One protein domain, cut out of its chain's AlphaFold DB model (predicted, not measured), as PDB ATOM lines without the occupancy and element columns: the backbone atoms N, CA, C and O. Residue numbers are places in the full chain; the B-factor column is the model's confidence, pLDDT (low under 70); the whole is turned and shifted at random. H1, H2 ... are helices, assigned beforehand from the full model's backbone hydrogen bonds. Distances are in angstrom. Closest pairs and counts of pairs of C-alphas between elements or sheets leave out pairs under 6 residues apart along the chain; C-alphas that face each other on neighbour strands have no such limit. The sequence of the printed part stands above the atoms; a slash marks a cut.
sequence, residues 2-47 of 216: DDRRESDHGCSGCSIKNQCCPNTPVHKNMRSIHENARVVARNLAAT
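What this domain is: This is residues 2 to 47 of the 216 residues of the protein "Transposase DDE domain-containing protein" of Cupriavidus sp. YR651 (UniProt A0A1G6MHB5). Little regular structure is present: an arm, residues 36 to 47 with most of helix H2, sticks out from a body of loops that holds the short helix H1. The 46 printed residues include two named helices, H1 then H2, and no named strand; the class is all helix, with 15 residues in named elements. The whole is only just loose, close to extended, with a radius of gyration of the C-alphas of 13.7 A, and elongated, spanning 38 by 24 by 16 A.

How they stand to each other: H2, residues 35 to 45, is apart from H1, residues 17 to 20. Residues 36 to 47, of which 36 to 45 belong to H2, stand free. In H2 every O i to N i+4 pair is within hydrogen-bond range; H1 is too short for such a pair, but its one O i to N i+3 pair is within range.

Where its parts are: H2 runs 14.8 A from C-alpha 35 at (510.173, 568.408, 397.741) to C-alpha 45 at (522.525, 561.104, 401.393). H1 spans 5.1 A from C-alpha 17 at (513.269, 586.347, 383.510).

The domain as a whole: The C-alphas farthest apart, Asn 23 and Thr 47, are 40.2 A apart. The printed part has no cut, and the link from H1 to H2 is long, 14 residues. Residues 2 to 11 have pLDDT under 70.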
ATOM      1  N   ASP A   2     499.495 568.953 392.888       46.84
ATOM      2  CA  ASP A   2     499.430 570.327 393.386       46.84
ATOM      3  C   ASP A   2     500.650 571.105 392.893       46.84
ATOM      4  O   ASP A   2     501.788 570.837 393.286       46.84
ATOM      5  N   ASP A   3     500.397 572.046 391.986       51.62
ATOM      6  CA  ASP A   3     501.390 572.948 391.418       51.62
ATOM      7  C   ASP A   3     501.850 573.938 392.494       51.62
ATOM      8  O   ASP A   3     501.172 574.927 392.792       51.62
ATOM      9  N   ARG A   4     503.027 573.709 393.087       54.31
ATOM     10  CA  ARG A   4     503.640 574.715 393.958       54.31
ATOM     11  C   ARG A   4     504.106 575.891 393.102       54.31
ATOM     12  O   ARG A   4     505.181 575.863 392.509       54.31
ATOM     13  N   ARG A   5     503.283 576.936 393.050       54.59
ATOM     14  CA  ARG A   5     503.631 578.232 392.461       54.59
ATOM     15  C   ARG A   5     504.803 578.809 393.259       54.59
ATOM     16  O   ARG A   5     504.652 579.086 394.446       54.59
ATOM     17  N   GLU A   6     505.976 578.936 392.641       54.47
ATOM     18  CA  GLU A   6     507.064 579.725 393.225       54.47
ATOM     19  C   GLU A   6     506.505 581.153 393.366       54.47
ATOM     20  O   GLU A   6     506.009 581.719 392.390       54.47
ATOM     21  N   SER A   7     506.434 581.666 394.595       55.28
ATOM     22  CA  SER A   7     505.760 582.932 394.898       55.28
ATOM     23  C   SER A   7     506.353 584.078 394.074       55.28
ATOM     24  O   SER A   7     507.577 584.145 393.933       55.28
ATOM     25  N   ASP A   8     505.504 584.998 393.598       54.62
ATOM     26  CA  ASP A   8     505.855 586.185 392.787       54.62
ATOM     27  C   ASP A   8     507.099 586.947 393.287       54.62
ATOM     28  O   ASP A   8     507.847 587.534 392.506       54.62
ATOM     29  N   HIS A   9     507.367 586.880 394.592       56.34
ATOM     30  CA  HIS A   9     508.487 587.518 395.280       56.34
ATOM     31  C   HIS A   9     509.885 587.104 394.785       56.34
ATOM     32  O   HIS A   9     510.837 587.844 395.011       56.34
ATOM     33  N   GLY A  10     510.038 585.955 394.115       61.84
ATOM     34  CA  GLY A  10     511.337 585.509 393.586       61.84
ATOM     35  C   GLY A  10     511.662 586.011 392.173       61.84
ATOM     36  O   GLY A  10     512.815 585.951 391.748       61.84
ATOM     37  N   CYS A  11     510.664 586.489 391.422       69.06
ATOM     38  CA  CYS A  11     510.797 586.775 389.987       69.06
ATOM     39  C   CYS A  11     510.776 588.278 389.646       69.06
ATOM     40  O   CYS A  11     511.014 588.656 388.499       69.06
ATOM     41  N   SER A  12     510.507 589.156 390.614       70.88
ATOM     42  CA  SER A  12     510.355 590.604 390.399       70.88
ATOM     43  C   SER A  12     511.653 591.349 390.039       70.88
ATOM     44  O   SER A  12     511.568 592.439 389.485       70.88
ATOM     45  N   GLY A  13     512.835 590.760 390.266       75.88
ATOM     46  CA  GLY A  13     514.148 591.356 389.948       75.88
ATOM     47  C   GLY A  13     515.125 590.418 389.227       75.88
ATOM     48  O   GLY A  13     516.336 590.605 389.296       75.88
ATOM     49  N   CYS A  14     514.625 589.360 388.583       79.75
ATOM     50  CA  CYS A  14     515.465 588.320 387.986       79.75
ATOM     51  C   CYS A  14     516.013 588.734 386.604       79.75
ATOM     52  O   CYS A  14     515.244 588.936 385.665       79.75
ATOM     53  N   SER A  15     517.342 588.780 386.448       84.50
ATOM     54  CA  SER A  15     518.032 589.164 385.199       84.50
ATOM     55  C   SER A  15     517.791 588.213 384.019       84.50
ATOM     56  O   SER A  15     517.955 588.603 382.866       84.50
ATOM     57  N   ILE A  16     517.366 586.978 384.289       85.06
ATOM     58  CA  ILE A  16     517.105 585.938 383.279       85.06
ATOM     59  C   ILE A  16     515.609 585.662 383.079       85.06
ATOM     60  O   ILE A  16     515.238 584.643 382.490       85.06
ATOM     61  N   LYS A  17     514.726 586.547 383.562       81.06
ATOM     62  CA  LYS A  17     513.269 586.347 383.510       81.06
ATOM     63  C   LYS A  17     512.761 586.044 382.099       81.06
ATOM     64  O   LYS A  17     511.977 585.117 381.939       81.06
ATOM     65  N   ASN A  18     513.278 586.741 381.088       80.19
ATOM     66  CA  ASN A  18     512.880 586.551 379.688       80.19
ATOM     67  C   ASN A  18     513.233 585.153 379.145       80.19
ATOM     68  O   ASN A  18     512.533 584.638 378.282       80.19
ATOM     69  N   GLN A  19     514.292 584.521 379.663       83.75
ATOM     70  CA  GLN A  19     514.670 583.153 379.285       83.75
ATOM     71  C   GLN A  19     513.904 582.101 380.099       83.75
ATOM     72  O   GLN A  19     513.515 581.067 379.568       83.75
ATOM     73  N   CYS A  20     513.677 582.355 381.392       80.44
ATOM     74  CA  CYS A  20     512.996 581.422 382.292       80.44
ATOM     75  C   CYS A  20     511.466 581.414 382.108       80.44
ATOM     76  O   CYS A  20     510.830 580.375 382.275       80.44
ATOM     77  N   CYS A  21     510.872 582.557 381.757       79.44
ATOM     78  CA  CYS A  21     509.428 582.767 381.660       79.44
ATOM     79  C   CYS A  21     509.057 583.408 380.302       79.44
ATOM     80  O   CYS A  21     508.579 584.539 380.279       79.44
ATOM     81  N   PRO A  22     509.271 582.729 379.159       79.88
ATOM     82  CA  PRO A  22     509.149 583.363 377.841       79.88
ATOM     83  C   PRO A  22     507.721 583.827 377.511       79.88
ATOM     84  O   PRO A  22     507.540 584.891 376.934       79.88
ATOM     85  N   ASN A  23     506.703 583.058 377.921       81.44
ATOM     86  CA  ASN A  23     505.295 583.302 377.562       81.44
ATOM     87  C   ASN A  23     504.369 583.459 378.782       81.44
ATOM     88  O   ASN A  23     503.148 583.445 378.643       81.44
ATOM     89  N   THR A  24     504.915 583.526 379.999       76.56
ATOM     90  CA  THR A  24     504.116 583.601 381.236       76.56
ATOM     91  C   THR A  24     504.758 584.573 382.220       76.56
ATOM     92  O   THR A  24     505.979 584.670 382.247       76.56
ATOM     93  N   PRO A  25     503.981 585.286 383.055       77.00
ATOM     94  CA  PRO A  25     504.544 586.252 384.003       77.00
ATOM     95  C   PRO A  25     505.407 585.592 385.093       77.00
ATOM     96  O   PRO A  25     506.284 586.247 385.659       77.00
ATOM     97  N   VAL A  26     505.170 584.298 385.361       75.69
ATOM     98  CA  VAL A  26     505.880 583.468 386.342       75.69
ATOM     99  C   VAL A  26     506.042 582.051 385.793       75.69
ATOM    100  O   VAL A  26     505.067 581.442 385.347       75.69
ATOM    101  N   HIS A  27     507.250 581.495 385.892       76.38
ATOM    102  CA  HIS A  27     507.530 580.105 385.543       76.38
ATOM    103  C   HIS A  27     506.868 579.144 386.541       76.38
ATOM    104  O   HIS A  27     507.161 579.152 387.741       76.38
ATOM    105  N   LYS A  28     505.995 578.264 386.041       71.25
ATOM    106  CA  LYS A  28     505.371 577.207 386.846       71.25
ATOM    107  C   LYS A  28     506.340 576.042 387.003       71.25
ATOM    108  O   LYS A  28     506.631 575.337 386.044       71.25
ATOM    109  N   ASN A  29     506.826 575.824 388.222       72.06
ATOM    110  CA  ASN A  29     507.646 574.660 388.527       72.06
ATOM    111  C   ASN A  29     506.783 573.566 389.168       72.06
ATOM    112  O   ASN A  29     506.322 573.725 390.297       72.06
ATOM    113  N   MET A  30     506.589 572.442 388.475       70.62
ATOM    114  CA  MET A  30     505.886 571.277 389.022       70.62
ATOM    115  C   MET A  30     506.779 570.494 389.997       70.62
ATOM    116  O   MET A  30     507.170 569.352 389.744       70.62
ATOM    117  N   ARG A  31     507.144 571.106 391.129       77.44
ATOM    118  CA  ARG A  31     507.834 570.385 392.208       77.44
ATOM    119  C   ARG A  31     506.830 569.557 392.996       77.44
ATOM    120  O   ARG A  31     505.706 569.980 393.236       77.44
ATOM    121  N   SER A  32     507.263 568.384 393.453       82.94
ATOM    122  CA  SER A  32     506.462 567.564 394.362       82.94
ATOM    123  C   SER A  32     506.152 568.339 395.647       82.94
ATOM    124  O   SER A  32     507.009 569.042 396.178       82.94
ATOM    125  N   ILE A  33     504.964 568.134 396.212       83.19
ATOM    126  CA  ILE A  33     504.579 568.667 397.532       83.19
ATOM    127  C   ILE A  33     505.601 568.250 398.607       83.19
ATOM    128  O   ILE A  33     505.922 569.008 399.520       83.19
ATOM    129  N   HIS A  34     506.193 567.063 398.452       87.44
ATOM    130  CA  HIS A  34     507.215 566.524 399.349       87.44
ATOM    131  C   HIS A  34     508.644 566.947 398.982       87.44
ATOM    132  O   HIS A  34     509.600 566.320 399.441       87.44
ATOM    133  N   GLU A  35     508.833 567.985 398.161       86.75
ATOM    134  CA  GLU A  35     510.173 568.408 397.741       86.75
ATOM    135  C   GLU A  35     511.047 568.795 398.934       86.75
ATOM    136  O   GLU A  35     512.210 568.412 398.984       86.75
ATOM    137  N   ASN A  36     510.477 569.439 399.954       87.94
ATOM    138  CA  ASN A  36     511.207 569.757 401.182       87.94
ATOM    139  C   ASN A  36     511.765 568.487 401.856       87.94
ATOM    140  O   ASN A  36     512.930 568.450 402.245       87.94
ATOM    141  N   ALA A  37     510.973 567.409 401.927       93.81
ATOM    142  CA  ALA A  37     511.426 566.128 402.468       93.81
ATOM    143  C   ALA A  37     512.494 565.471 401.573       93.81
ATOM    144  O   ALA A  37     513.461 564.898 402.076       93.81
ATOM    145  N   ARG A  38     512.370 565.593 400.243       92.44
ATOM    146  CA  ARG A  38     513.381 565.107 399.287       92.44
ATOM    147  C   ARG A  38     514.695 565.875 399.395       92.44
ATOM    148  O   ARG A  38     515.747 565.250 399.294       92.44
ATOM    149  N   VAL A  39     514.660 567.191 399.609       92.81
ATOM    150  CA  VAL A  39     515.856 568.016 399.857       92.81
ATOM    151  C   VAL A  39     516.571 567.528 401.114       92.81
ATOM    152  O   VAL A  39     517.766 567.254 401.057       92.81
ATOM    153  N   VAL A  40     515.840 567.317 402.214       94.62
ATOM    154  CA  VAL A  40     516.411 566.756 403.450       94.62
ATOM    155  C   VAL A  40     517.037 565.382 403.192       94.62
ATOM    156  O   VAL A  40     518.185 565.153 403.568       94.62
ATOM    157  N   ALA A  41     516.340 564.488 402.486       95.12
ATOM    158  CA  ALA A  41     516.871 563.168 402.151       95.12
ATOM    159  C   ALA A  41     518.138 563.237 401.275       95.12
ATOM    160  O   ALA A  41     519.067 562.463 401.490       95.12
ATOM    161  N   ARG A  42     518.203 564.169 400.312       94.31
ATOM    162  CA  ARG A  42     519.397 564.401 399.480       94.31
ATOM    163  C   ARG A  42     520.572 564.919 400.305       94.31
ATOM    164  O   ARG A  42     521.680 564.418 400.136       94.31
ATOM    165  N   ASN A  43     520.322 565.856 401.215       94.62
ATOM    166  CA  ASN A  43     521.350 566.387 402.108       94.62
ATOM    167  C   ASN A  43     521.909 565.286 403.018       94.62
ATOM    168  O   ASN A  43     523.122 565.151 403.137       94.62
ATOM    169  N   LEU A  44     521.040 564.441 403.585       94.94
ATOM    170  CA  LEU A  44     521.462 563.279 404.373       94.94
ATOM    171  C   LEU A  44     522.248 562.272 403.529       94.94
ATOM    172  O   LEU A  44     523.249 561.734 403.994       94.94
ATOM    173  N   ALA A  45     521.844 562.042 402.279       92.94
ATOM    174  CA  ALA A  45     522.525 561.104 401.393       92.94
ATOM    175  C   ALA A  45     523.967 561.515 401.040       92.94
ATOM    176  O   ALA A  45     524.765 560.645 400.695       92.94
ATOM    177  N   ALA A  46     524.298 562.806 401.131       91.62
ATOM    178  CA  ALA A  46     525.644 563.328 400.897       91.62
ATOM    179  C   ALA A  46     526.584 563.175 402.110       91.62
ATOM    180  O   ALA A  46     527.778 563.446 401.999       91.62
ATOM    181  N   THR A  47     526.068 562.753 403.267       96.12
ATOM    182  CA  THR A  47     526.869 562.602 404.489       96.12
ATOM    183  C   THR A  47     527.677 561.301 404.497       96.12
ATOM    184  O   THR A  47     527.248 560.267 403.975       96.12
TER     185      THR A  47